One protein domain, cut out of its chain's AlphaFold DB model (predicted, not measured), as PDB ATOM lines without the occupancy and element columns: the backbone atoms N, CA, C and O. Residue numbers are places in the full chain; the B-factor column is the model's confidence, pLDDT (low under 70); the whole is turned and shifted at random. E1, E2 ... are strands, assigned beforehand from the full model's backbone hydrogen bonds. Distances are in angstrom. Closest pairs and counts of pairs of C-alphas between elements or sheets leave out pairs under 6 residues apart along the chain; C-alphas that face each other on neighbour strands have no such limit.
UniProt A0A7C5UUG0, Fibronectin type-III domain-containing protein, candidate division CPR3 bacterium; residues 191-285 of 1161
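This is residues 191 to 285 of the 1161 residues of the protein "Fibronectin type-III domain-containing protein" of candidate division CPR3 bacterium (UniProt A0A7C5UUG0). One twisted antiparallel sheet is built round the long strand E1, with E5 and then E6 on one side of it and E2 and E3, one beyond the other along E1, on the other side. E4 folds back after E3 and, with residues 272 to 278, makes a loose, partial cover over one face; E7 passes near the beginning of E6. The printed part has 95 residues, no named helix and seven named strands, E1 to E7, which hold 38 of these residues, under half. The class is all strand; the whole is compact, with a radius of gyration of the C-alphas of 13.8 A, and elongated, spanning 39 by 25 by 24 A.

E1, residues 194 to 202, begins at C-alpha (89.724, -28.675, 172.295) and is 26.9 A long. E2 is residues 213 to 215, E3 219 to 222, and E4 228 to 232, 14.1 A. E5, residues 253 to 259, is 19.7 A long; E6, 265 to 271, is 19.9 A. E7, residues 281 to 283, ends at C-alpha (101.858, -25.779, 170.458).

E1 pairs in a staggered way. E3 is beside residues 194 to 197, with N 195 and O 221 2.9 A apart. E2, in a hairpin with E1, is beside 199 to 202, with N 214 and O 201 at 2.8 A. On the other side is E5, with N 196 and O 257 at 2.8 A. E5 and E6 form a hairpin, with N 256 and O 268 at 2.8 A. E4 and E7 pair with no named strand. The closest C-alphas of E3 and E4, Leu 222 and Trp 229, are 6.5 A apart; those of E6 and E7, Trp 266 and Thr 283, 6.9 A.

The farthest C-alphas, of Asn 204 and Glu 225, are 41.2 A apart. The printed part has no cut. The link from E4 to E5, 20 residues, is long. Mean pLDDT of the printed part is 90.2; residues 204 to 210 and 285 are under 70.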
ATOM      1  N   LYS A 191      96.318 -28.355 179.264       95.94
ATOM      2  CA  LYS A 191      94.964 -28.712 179.722       95.94
ATOM      3  C   LYS A 191      93.905 -27.852 179.011       95.94
ATOM      4  O   LYS A 191      94.216 -26.742 178.581       95.94
ATOM      5  N   ASP A 192      92.662 -28.336 178.946       95.38
ATOM      6  CA  ASP A 192      91.465 -27.581 178.536       95.38
ATOM      7  C   ASP A 192      91.457 -27.126 177.062       95.38
ATOM      8  O   ASP A 192      90.588 -26.351 176.656       95.38
ATOM      9  N   ALA A 193      92.377 -27.623 176.231       97.00
ATOM     10  CA  ALA A 193      92.331 -27.414 174.789       97.00
ATOM     11  C   ALA A 193      91.290 -28.337 174.150       97.00
ATOM     12  O   ALA A 193      91.142 -29.492 174.552       97.00
ATOM     13  N   ILE A 194      90.608 -27.846 173.118       98.38
ATOM     14  CA  ILE A 194      89.724 -28.675 172.295       98.38
ATOM     15  C   ILE A 194      90.566 -29.260 171.162       98.38
ATOM     16  O   ILE A 194      91.200 -28.515 170.410       98.38
ATOM     17  N   VAL A 195      90.578 -30.585 171.043       98.38
ATOM     18  CA  VAL A 195      91.176 -31.303 169.911       98.38
ATOM     19  C   VAL A 195      90.049 -31.715 168.977       98.38
ATOM     20  O   VAL A 195      89.128 -32.407 169.402       98.38
ATOM     21  N   TYR A 196      90.134 -31.309 167.717       98.38
ATOM     22  CA  TYR A 196      89.257 -31.711 166.623       98.38
ATOM     23  C   TYR A 196      89.985 -32.696 165.719       98.38
ATOM     24  O   TYR A 196      91.170 -32.501 165.445       98.38
ATOM     25  N   VAL A 197      89.280 -33.704 165.206       97.69
ATOM     26  CA  VAL A 197      89.813 -34.636 164.206       97.69
ATOM     27  C   VAL A 197      88.768 -34.919 163.133       97.69
ATOM     28  O   VAL A 197      87.619 -35.235 163.446       97.69
ATOM     29  N   TYR A 198      89.184 -34.867 161.868       96.62
ATOM     30  CA  TYR A 198      88.432 -35.430 160.747       96.62
ATOM     31  C   TYR A 198      89.358 -36.201 159.797       96.62
ATOM     32  O   TYR A 198      90.567 -35.959 159.728       96.62
ATOM     33  N   VAL A 199      88.778 -37.161 159.078       95.19
ATOM     34  CA  VAL A 199      89.477 -38.073 158.166       95.19
ATOM     35  C   VAL A 199      89.096 -37.759 156.724       95.19
ATOM     36  O   VAL A 199      87.929 -37.519 156.414       95.19
ATOM     37  N   THR A 200      90.083 -37.801 155.836       92.44
ATOM     38  CA  THR A 200      89.923 -37.644 154.389       92.44
ATOM     39  C   THR A 200      90.514 -38.845 153.656       92.44
ATOM     40  O   THR A 200      91.618 -39.301 153.954       92.44
ATOM     41  N   LYS A 201      89.748 -39.392 152.710       88.25
ATOM     42  CA  LYS A 201      90.047 -40.656 152.030       88.25
ATOM     43  C   LYS A 201      89.811 -40.530 150.532       88.25
ATOM     44  O   LYS A 201      88.687 -40.295 150.087       88.25
ATOM     45  N   ALA A 202      90.864 -40.714 149.743       79.62
ATOM     46  CA  ALA A 202      90.763 -40.754 148.290       79.62
ATOM     47  C   ALA A 202      90.122 -42.062 147.821       79.62
ATOM     48  O   ALA A 202      90.706 -43.137 147.958       79.62
ATOM     49  N   LYS A 203      88.959 -41.968 147.175       71.50
ATOM     50  CA  LYS A 203      88.231 -43.123 146.624       71.50
ATOM     51  C   LYS A 203      89.003 -43.883 145.534       71.50
ATOM     52  O   LYS A 203      88.773 -45.074 145.357       71.50
ATOM     53  N   ASN A 204      89.933 -43.209 144.847       67.50
ATOM     54  CA  ASN A 204      90.783 -43.768 143.786       67.50
ATOM     55  C   ASN A 204      92.296 -43.696 144.109       67.50
ATOM     56  O   ASN A 204      93.118 -43.870 143.213       67.50
ATOM     57  N   GLY A 205      92.683 -43.379 145.351       63.56
ATOM     58  CA  GLY A 205      94.085 -43.147 145.739       63.56
ATOM     59  C   GLY A 205      94.677 -41.781 145.344       63.56
ATOM     60  O   GLY A 205      95.755 -41.438 145.820       63.56
ATOM     61  N   ASP A 206      93.971 -40.981 144.540       64.56
ATOM     62  CA  ASP A 206      94.290 -39.572 144.271       64.56
ATOM     63  C   ASP A 206      93.395 -38.651 145.121       64.56
ATOM     64  O   ASP A 206      92.168 -38.767 145.086       64.56
ATOM     65  N   LEU A 207      94.014 -37.761 145.902       63.78
ATOM     66  CA  LEU A 207      93.361 -36.792 146.799       63.78
ATOM     67  C   LEU A 207      93.095 -35.433 146.130       63.78
ATOM     68  O   LEU A 207      92.411 -34.590 146.708       63.78
ATOM     69  N   THR A 208      93.650 -35.195 144.937       67.94
ATOM     70  CA  THR A 208      93.477 -33.934 144.196       67.94
ATOM     71  C   THR A 208      92.111 -33.842 143.513       67.94
ATOM     72  O   THR A 208      91.613 -32.740 143.272       67.94
ATOM     73  N   ASP A 209      91.457 -34.983 143.276       68.69
ATOM     74  CA  ASP A 209      90.059 -35.055 142.854       68.69
ATOM     75  C   ASP A 209      89.116 -34.894 144.059       68.69
ATOM     76  O   ASP A 209      88.533 -35.854 144.569       68.69
ATOM     77  N   PHE A 210      88.932 -33.645 144.494       66.50
ATOM     78  CA  PHE A 210      88.009 -33.279 145.575       66.50
ATOM     79  C   PHE A 210      86.565 -33.773 145.367       66.50
ATOM     80  O   PHE A 210      85.835 -33.902 146.346       66.50
ATOM     81  N   ALA A 211      86.136 -34.077 144.133       70.12
ATOM     82  CA  ALA A 211      84.805 -34.631 143.865       70.12
ATOM     83  C   ALA A 211      84.698 -36.138 144.187       70.12
ATOM     84  O   ALA A 211      83.592 -36.672 144.271       70.12
ATOM     85  N   ASN A 212      85.830 -36.820 144.394       74.94
ATOM     86  CA  ASN A 212      85.922 -38.216 144.829       74.94
ATOM     87  C   ASN A 212      86.641 -38.391 146.187       74.94
ATOM     88  O   ASN A 212      86.933 -39.525 146.578       74.94
ATOM     89  N   THR A 213      86.880 -37.315 146.942       83.25
ATOM     90  CA  THR A 213      87.369 -37.400 148.328       83.25
ATOM     91  C   THR A 213      86.209 -37.655 149.292       83.25
ATOM     92  O   THR A 213      85.252 -36.887 149.360       83.25
ATOM     93  N   ILE A 214      86.304 -38.734 150.065       89.31
ATOM     94  CA  ILE A 214      85.377 -39.069 151.149       89.31
ATOM     95  C   ILE A 214      85.865 -38.361 152.419       89.31
ATOM     96  O   ILE A 214      87.044 -38.464 152.760       89.31
ATOM     97  N   VAL A 215      84.979 -37.642 153.113       93.50
ATOM     98  CA  VAL A 215      85.315 -36.812 154.286       93.50
ATOM     99  C   VAL A 215      84.443 -37.212 155.473       93.50
ATOM    100  O   VAL A 215      83.224 -37.350 155.323       93.50
ATOM    101  N   SER A 216      85.047 -37.401 156.647       96.69
ATOM    102  CA  SER A 216      84.294 -37.712 157.862       96.69
ATOM    103  C   SER A 216      83.586 -36.480 158.417       96.69
ATOM    104  O   SER A 216      83.997 -35.343 158.187       96.69
ATOM    105  N   ASP A 217      82.543 -36.709 159.205       96.25
ATOM    106  CA  ASP A 217      82.092 -35.726 160.182       96.25
ATOM    107  C   ASP A 217      83.227 -35.438 161.190       96.25
ATOM    108  O   ASP A 217      84.149 -36.249 161.354       96.25
ATOM    109  N   THR A 218      83.197 -34.276 161.840       97.50
ATOM    110  CA  THR A 218      84.274 -33.859 162.751       97.50
ATOM    111  C   THR A 218      84.025 -34.406 164.151       97.50
ATOM    112  O   THR A 218      82.996 -34.136 164.770       97.50
ATOM    113  N   LEU A 219      84.991 -35.149 164.684       98.12
ATOM    114  CA  LEU A 219      85.012 -35.555 166.087       98.12
ATOM    115  C   LEU A 219      85.801 -34.533 166.912       98.12
ATOM    116  O   LEU A 219      86.690 -33.860 166.390       98.12
ATOM    117  N   SER A 220      85.504 -34.418 168.205       98.31
ATOM    118  CA  SER A 220      86.293 -33.591 169.119       98.31
ATOM    119  C   SER A 220      86.333 -34.112 170.550       98.31
ATOM    120  O   SER A 220      85.411 -34.780 171.013       98.31
ATOM    121  N   THR A 221      87.368 -33.729 171.291       97.94
ATOM    122  CA  THR A 221      87.528 -34.023 172.723       97.94
ATOM    123  C   THR A 221      88.238 -32.870 173.440       97.94
ATOM    124  O   THR A 221      88.739 -31.949 172.789       97.94
ATOM    125  N   LEU A 222      88.295 -32.914 174.771       97.50
ATOM    126  CA  LEU A 222      89.112 -32.011 175.589       97.50
ATOM    127  C   LEU A 222      90.436 -32.686 175.977       97.50
ATOM    128  O   LEU A 222      90.488 -33.901 176.167       97.50
ATOM    129  N   THR A 223      91.498 -31.899 176.151       97.81
ATOM    130  CA  THR A 223      92.735 -32.379 176.782       97.81
ATOM    131  C   THR A 223      92.608 -32.417 178.307       97.81
ATOM    132  O   THR A 223      92.221 -31.432 178.946       97.81
ATOM    133  N   GLY A 224      92.975 -33.555 178.903       95.69
ATOM    134  CA  GLY A 224      93.068 -33.731 180.353       95.69
ATOM    135  C   GLY A 224      94.227 -32.942 180.979       95.69
ATOM    136  O   GLY A 224      94.978 -32.245 180.296       95.69
ATOM    137  N   GLU A 225      94.416 -33.064 182.297       94.31
ATOM    138  CA  GLU A 225      95.428 -32.276 183.033       94.31
ATOM    139  C   GLU A 225      96.865 -32.518 182.543       94.31
ATOM    140  O   GLU A 225      97.664 -31.585 182.461       94.31
ATOM    141  N   ASN A 226      97.160 -33.751 182.124       94.94
ATOM    142  CA  ASN A 226      98.444 -34.156 181.546       94.94
ATOM    143  C   ASN A 226      98.589 -33.798 180.052       94.94
ATOM    144  O   ASN A 226      99.560 -34.202 179.407       94.94
ATOM    145  N   GLY A 227      97.642 -33.033 179.494       96.88
ATOM    146  CA  GLY A 227      97.595 -32.642 178.083       96.88
ATOM    147  C   GLY A 227      97.234 -33.792 177.143       96.88
ATOM    148  O   GLY A 227      97.265 -33.626 175.924       96.88
ATOM    149  N   THR A 228      96.920 -34.966 177.687       97.62
ATOM    150  CA  THR A 228      96.561 -36.158 176.924       97.62
ATOM    151  C   THR A 228      95.081 -36.158 176.547       97.62
ATOM    152  O   THR A 228      94.255 -35.511 177.192       97.62
ATOM    153  N   TRP A 229      94.747 -36.850 175.460       97.75
ATOM    154  CA  TRP A 229      93.401 -36.882 174.891       97.75
ATOM    155  C   TRP A 229      93.117 -38.209 174.179       97.75
ATOM    156  O   TRP A 229      94.042 -38.895 173.743       97.75
ATOM    157  N   THR A 230      91.830 -38.540 174.044       97.94
ATOM    158  CA  THR A 230      91.307 -39.739 173.367       97.94
ATOM    159  C   THR A 230      90.071 -39.401 172.528       97.94
ATOM    160  O   THR A 230      89.224 -38.603 172.940       97.94
ATOM    161  N   ILE A 231      89.959 -40.021 171.351       97.50
ATOM    162  CA  ILE A 231      88.768 -40.038 170.484       97.50
ATOM    163  C   ILE A 231      88.653 -41.448 169.892       97.50
ATOM    164  O   ILE A 231      89.661 -42.017 169.481       97.50
ATOM    165  N   ASP A 232      87.452 -42.015 169.799       96.88
ATOM    166  CA  ASP A 232      87.276 -43.335 169.183       96.88
ATOM    167  C   ASP A 232      87.014 -43.270 167.668       96.88
ATOM    168  O   ASP A 232      86.150 -42.518 167.210       96.88
ATOM    169  N   LYS A 233      87.737 -44.076 166.877       95.38
ATOM    170  CA  LYS A 233      87.557 -44.162 165.418       95.38
ATOM    171  C   LYS A 233      86.243 -44.848 165.029       95.38
ATOM    172  O   LYS A 233      85.713 -44.543 163.963       95.38
ATOM    173  N   ALA A 234      85.653 -45.692 165.879       95.38
ATOM    174  CA  ALA A 234      84.344 -46.302 165.626       95.38
ATOM    175  C   ALA A 234      83.184 -45.281 165.639       95.38
ATOM    176  O   ALA A 234      82.114 -45.569 165.095       95.38
ATOM    177  N   ASN A 235      83.410 -44.076 166.187       96.25
ATOM    178  CA  ASN A 235      82.478 -42.944 166.118       96.25
ATOM    179  C   ASN A 235      82.482 -42.234 164.749       96.25
ATOM    180  O   ASN A 235      81.605 -41.409 164.497       96.25
ATOM    181  N   LEU A 236      83.462 -42.498 163.871       95.81
ATOM    182  CA  LEU A 236      83.588 -41.791 162.595       95.81
ATOM    183  C   LEU A 236      82.393 -42.088 161.678       95.81
ATOM    184  O   LEU A 236      82.116 -43.235 161.310       95.81
ATOM    185  N   ARG A 237      81.723 -41.017 161.252       95.75
ATOM    186  CA  ARG A 237      80.613 -41.027 160.293       95.75
ATOM    187  C   ARG A 237      80.980 -40.247 159.030       95.75
ATOM    188  O   ARG A 237      81.892 -39.426 159.063       95.75
ATOM    189  N   LEU A 238      80.301 -40.500 157.915       95.12
ATOM    190  CA  LEU A 238      80.404 -39.711 156.685       95.12
ATOM    191  C   LEU A 238      79.738 -38.340 156.889       95.12
ATOM    192  O   LEU A 238      78.609 -38.276 157.377       95.12
ATOM    193  N   SER A 239      80.394 -37.248 156.486       94.00
ATOM    194  CA  SER A 239      79.888 -35.879 156.720       94.00
ATOM    195  C   SER A 239      78.607 -35.526 155.951       94.00
ATOM    196  O   SER A 239      77.922 -34.564 156.298       94.00
ATOM    197  N   ASN A 240      78.282 -36.281 154.898       91.12
ATOM    198  CA  ASN A 240      77.170 -36.008 153.988       91.12
ATOM    199  C   ASN A 240      75.872 -36.757 154.336       91.12
ATOM    200  O   ASN A 240      74.798 -36.242 154.030       91.12
ATOM    201  N   ASP A 241      75.951 -37.957 154.923       90.19
ATOM    202  CA  ASP A 241      74.774 -38.790 155.221       90.19
ATOM    203  C   ASP A 241      74.792 -39.510 156.583       90.19
ATOM    204  O   ASP A 241      73.838 -40.214 156.908       90.19
ATOM    205  N   GLY A 242      75.834 -39.332 157.400       93.38
ATOM    206  CA  GLY A 242      75.876 -39.854 158.767       93.38
ATOM    207  C   GLY A 242      76.111 -41.362 158.910       93.38
ATOM    208  O   GLY A 242      76.149 -41.851 160.045       93.38
ATOM    209  N   LYS A 243      76.296 -42.118 157.817       93.38
ATOM    210  CA  LYS A 243      76.659 -43.549 157.879       93.38
ATOM    211  C   LYS A 243      78.066 -43.738 158.447       93.38
ATOM    212  O   LYS A 243      78.872 -42.815 158.420       93.38
ATOM    213  N   ARG A 244      78.399 -44.940 158.934       92.31
ATOM    214  CA  ARG A 244      79.756 -45.281 159.415       92.31
ATOM    215  C   ARG A 244      80.796 -45.004 158.314       92.31
ATOM    216  O   ARG A 244      80.633 -45.464 157.189       92.31
ATOM    217  N   PHE A 245      81.867 -44.280 158.650       91.50
ATOM    218  CA  PHE A 245      82.923 -43.859 157.712       91.50
ATOM    219  C   PHE A 245      83.709 -45.041 157.105       91.50
ATOM    220  O   PHE A 245      84.278 -44.931 156.019       91.50
ATOM    221  N   GLY A 246      83.718 -46.179 157.801       87.44
ATOM    222  CA  GLY A 246      84.536 -47.346 157.478       87.44
ATOM    223  C   GLY A 246      85.930 -47.261 158.100       87.44
ATOM    224  O   GLY A 246      86.276 -46.289 158.772       87.44
ATOM    225  N   ASN A 247      86.734 -48.305 157.903       89.06
ATOM    226  CA  ASN A 247      88.024 -48.418 158.579       89.06
ATOM    227  C   ASN A 247      89.031 -47.380 158.052       89.06
ATOM    228  O   ASN A 247      89.253 -47.245 156.839       89.06
ATOM    229  N   VAL A 248      89.673 -46.687 158.993       88.50
ATOM    230  CA  VAL A 248      90.839 -45.833 158.745       88.50
ATOM    231  C   VAL A 248      92.055 -46.727 158.494       88.50
ATOM    232  O   VAL A 248      92.263 -47.728 159.174       88.50
ATOM    233  N   THR A 249      92.851 -46.371 157.495       88.00
ATOM    234  CA  THR A 249      94.036 -47.096 157.027       88.00
ATOM    235  C   THR A 249      95.264 -46.185 157.049       88.00
ATOM    236  O   THR A 249      95.134 -44.963 157.012       88.00
ATOM    237  N   GLY A 250      96.470 -46.761 157.020       84.12
ATOM    238  CA  GLY A 250      97.731 -46.001 157.037       84.12
ATOM    239  C   GLY A 250      97.962 -45.033 155.865       84.12
ATOM    240  O   GLY A 250      98.909 -44.255 155.900       84.12
ATOM    241  N   PHE A 251      97.113 -45.048 154.835       83.62
ATOM    242  CA  PHE A 251      97.196 -44.124 153.701       83.62
ATOM    243  C   PHE A 251      96.235 -42.933 153.808       83.62
ATOM    244  O   PHE A 251      96.467 -41.925 153.138       83.62
ATOM    245  N   ASP A 252      95.194 -43.027 154.640       89.12
ATOM    246  CA  ASP A 252      94.186 -41.973 154.795       89.12
ATOM    247  C   ASP A 252      94.788 -40.747 155.502       89.12
ATOM    248  O   ASP A 252      95.616 -40.888 156.407       89.12
ATOM    249  N   ASP A 253      94.390 -39.545 155.074       91.19
ATOM    250  CA  ASP A 253      94.883 -38.285 155.635       91.19
ATOM    251  C   ASP A 253      93.980 -37.799 156.760       91.19
ATOM    252  O   ASP A 253      92.766 -37.647 156.601       91.19
ATOM    253  N   ILE A 254      94.603 -37.536 157.903       94.44
ATOM    254  CA  ILE A 254      93.948 -37.182 159.153       94.44
ATOM    255  C   ILE A 254      94.334 -35.751 159.487       94.44
ATOM    256  O   ILE A 254      95.516 -35.461 159.674       94.44
ATOM    257  N   SER A 255      93.351 -34.859 159.571       96.31
ATOM    258  CA  SER A 255      93.588 -33.484 160.000       96.31
ATOM    259  C   SER A 255      93.188 -33.340 161.462       96.31
ATOM    260  O   SER A 255      92.068 -33.682 161.848       96.31
ATOM    261  N   ILE A 256      94.129 -32.860 162.272       97.50
ATOM    262  CA  ILE A 256      93.991 -32.645 163.707       97.50
ATOM    263  C   ILE A 256      94.138 -31.146 163.968       97.50
ATOM    264  O   ILE A 256      95.194 -30.568 163.698       97.50
ATOM    265  N   THR A 257      93.103 -30.510 164.514       97.50
ATOM    266  CA  THR A 257      93.149 -29.101 164.934       97.50
ATOM    267  C   THR A 257      93.124 -29.022 166.454       97.50
ATOM    268  O   THR A 257      92.229 -29.571 167.085       97.50
ATOM    269  N   VAL A 258      94.066 -28.300 167.056       97.56
ATOM    270  CA  VAL A 258      94.073 -28.017 168.500       97.56
ATOM    271  C   VAL A 258      93.729 -26.550 168.725       97.56
ATOM    272  O   VAL A 258      94.395 -25.686 168.161       97.56
ATOM    273  N   GLN A 259      92.725 -26.260 169.556       96.81
ATOM    274  CA  GLN A 259      92.261 -24.911 169.899       96.81
ATOM    275  C   GLN A 259      92.414 -24.646 171.404       96.81
ATOM    276  O   GLN A 259      91.775 -25.306 172.221       96.81
ATOM    277  N   ILE A 260      93.220 -23.641 171.769       94.19
ATOM    278  CA  ILE A 260      93.403 -23.197 173.171       94.19
ATOM    279  C   ILE A 260      92.534 -21.969 173.492       94.19
ATOM    280  O   ILE A 260      92.084 -21.787 174.622       94.19
ATOM    281  N   ASN A 261      92.309 -21.089 172.513       90.44
ATOM    282  CA  ASN A 261      91.466 -19.893 172.631       90.44
ATOM    283  C   ASN A 261      91.032 -19.427 171.212       90.44
ATOM    284  O   ASN A 261      91.366 -20.105 170.237       90.44
ATOM    285  N   PRO A 262      90.298 -18.306 171.029       86.88
ATOM    286  CA  PRO A 262      89.853 -17.868 169.699       86.88
ATOM    287  C   PRO A 262      90.978 -17.637 168.683       86.88
ATOM    288  O   PRO A 262      90.788 -17.873 167.489       86.88
ATOM    289  N   HIS A 263      92.141 -17.177 169.144       86.62
ATOM    290  CA  HIS A 263      93.264 -16.763 168.300       86.62
ATOM    291  C   HIS A 263      94.276 -17.889 168.091       86.62
ATOM    292  O   HIS A 263      94.847 -18.007 167.012       86.62
ATOM    293  N   LEU A 264      94.459 -18.742 169.099       89.81
ATOM    294  CA  LEU A 264      95.432 -19.830 169.091       89.81
ATOM    295  C   LEU A 264      94.803 -21.154 168.640       89.81
ATOM    296  O   LEU A 264      94.146 -21.843 169.429       89.81
ATOM    297  N   MET A 265      95.043 -21.504 167.370       91.62
ATOM    298  CA  MET A 265      94.782 -22.836 166.822       91.62
ATOM    299  C   MET A 265      95.958 -23.344 165.984       91.62
ATOM    300  O   MET A 265      96.520 -22.585 165.198       91.62
ATOM    301  N   TRP A 266      96.265 -24.636 166.093       93.81
ATOM    302  CA  TRP A 266      97.282 -25.321 165.287       93.81
ATOM    303  C   TRP A 266      96.629 -26.448 164.495       93.81
ATOM    304  O   TRP A 266      95.868 -27.225 165.066       93.81
ATOM    305  N   ASN A 267      96.940 -26.544 163.201       94.25
ATOM    306  CA  ASN A 267      96.473 -27.610 162.314       94.25
ATOM    307  C   ASN A 267      97.645 -28.535 161.983       94.25
ATOM    308  O   ASN A 267      98.696 -28.064 161.547       94.25
ATOM    309  N   ILE A 268      97.458 -29.838 162.170       93.69
ATOM    310  CA  ILE A 268      98.454 -30.879 161.922       93.69
ATOM    311  C   ILE A 268      97.814 -31.939 161.036       93.69
ATOM    312  O   ILE A 268      96.765 -32.479 161.374       93.69
ATOM    313  N   ASN A 269      98.466 -32.262 159.922       93.19
ATOM    314  CA  ASN A 269      98.059 -33.373 159.069       93.19
ATOM    315  C   ASN A 269      98.977 -34.570 159.343       93.19
ATOM    316  O   ASN A 269     100.202 -34.436 159.310       93.19
ATOM    317  N   THR A 270      98.385 -35.728 159.616       93.44
ATOM    318  CA  THR A 270      99.075 -37.001 159.856       93.44
ATOM    319  C   THR A 270      98.407 -38.124 159.058       93.44
ATOM    320  O   THR A 270      97.392 -37.911 158.396       93.44
ATOM    321  N   LYS A 271      98.984 -39.323 159.102       91.56
ATOM    322  CA  LYS A 271      98.459 -40.524 158.450       91.56
ATOM    323  C   LYS A 271      97.801 -41.465 159.455       91.56
ATOM    324  O   LYS A 271      98.121 -41.438 160.643       91.56
ATOM    325  N   GLY A 272      96.869 -42.290 158.976       86.75
ATOM    326  CA  GLY A 272      96.064 -43.189 159.812       86.75
ATOM    327  C   GLY A 272      96.843 -44.256 160.599       86.75
ATOM    328  O   GLY A 272      96.291 -44.839 161.528       86.75
ATOM    329  N   ASP A 273      98.115 -44.494 160.267       87.88
ATOM    330  CA  ASP A 273      99.046 -45.369 160.994       87.88
ATOM    331  C   ASP A 273      99.649 -44.699 162.245       87.88
ATOM    332  O   ASP A 273     100.151 -45.383 163.132       87.88
ATOM    333  N   LYS A 274      99.563 -43.367 162.347       88.81
ATOM    334  CA  LYS A 274     100.144 -42.534 163.415       88.81
ATOM    335  C   LYS A 274      99.058 -41.870 164.257       88.81
ATOM    336  O   LYS A 274      99.041 -40.648 164.421       88.81
ATOM    337  N   LEU A 275      98.119 -42.694 164.725       90.81
ATOM    338  CA  LEU A 275      96.953 -42.284 165.517       90.81
ATOM    339  C   LEU A 275      96.887 -42.884 166.927       90.81
ATOM    340  O   LEU A 275      96.133 -42.390 167.764       90.81
ATOM    341  N   SER A 276      97.667 -43.926 167.198       92.62
ATOM    342  CA  SER A 276      97.569 -44.716 168.428       92.62
ATOM    343  C   SER A 276      98.972 -45.134 168.911       92.62
ATOM    344  O   SER A 276      99.281 -46.326 168.857       92.62
ATOM    345  N   PRO A 277      99.837 -44.194 169.356       93.25
ATOM    346  CA  PRO A 277      99.569 -42.767 169.584       93.25
ATOM    347  C   PRO A 277      99.747 -41.858 168.351       93.25
ATOM    348  O   PRO A 277     100.452 -42.178 167.394       93.25
ATOM    349  N   VAL A 278      99.143 -40.671 168.420       94.38
ATOM    350  CA  VAL A 278      99.518 -39.483 167.641       94.38
ATOM    351  C   VAL A 278     100.817 -38.896 168.222       94.38
ATOM    352  O   VAL A 278     100.889 -38.718 169.442       94.38
ATOM    353  N   PRO A 279     101.817 -38.535 167.389       92.19
ATOM    354  CA  PRO A 279     103.025 -37.839 167.839       92.19
ATOM    355  C   PRO A 279     102.714 -36.582 168.664       92.19
ATOM    356  O   PRO A 279     101.764 -35.856 168.369       92.19
ATOM    357  N   THR A 280     103.522 -36.307 169.694       94.12
ATOM    358  CA  THR A 280     103.246 -35.215 170.647       94.12
ATOM    359  C   THR A 280     103.129 -33.860 169.943       94.12
ATOM    360  O   THR A 280     104.064 -33.382 169.301       94.12
ATOM    361  N   ILE A 281     101.972 -33.217 170.109       95.12
ATOM    362  CA  ILE A 281     101.636 -31.929 169.512       95.12
ATOM    363  C   ILE A 281     102.276 -30.819 170.347       95.12
ATOM    364  O   ILE A 281     101.845 -30.557 171.469       95.12
ATOM    365  N   ILE A 282     103.289 -30.156 169.789       94.62
ATOM    366  CA  ILE A 282     103.938 -28.996 170.405       94.62
ATOM    367  C   ILE A 282     103.250 -27.725 169.900       94.62
ATOM    368  O   ILE A 282     103.411 -27.330 168.746       94.62
ATOM    369  N   THR A 283     102.487 -27.061 170.766       91.88
ATOM    370  CA  THR A 283     101.858 -25.779 170.458       91.88
ATOM    371  C   THR A 283     102.875 -24.656 170.638       91.88
ATOM    372  O   THR A 283     103.179 -24.234 171.763       91.88
ATOM    373  N   GLU A 284     103.407 -24.151 169.525       80.94
ATOM    374  CA  GLU A 284     104.167 -22.905 169.523       80.94
ATOM    375  C   GLU A 284     103.241 -21.740 169.883       80.94
ATOM    376  O   GLU A 284     102.539 -21.198 169.030       80.94
ATOM    377  N   GLU A 285     103.250 -21.338 171.157       61.03
ATOM    378  CA  GLU A 285     102.766 -20.024 171.572       61.03
ATOM    379  C   GLU A 285     103.613 -18.965 170.847       61.03
ATOM    380  O   GLU A 285     104.727 -18.626 171.274       61.03
TER     381      GLU A 285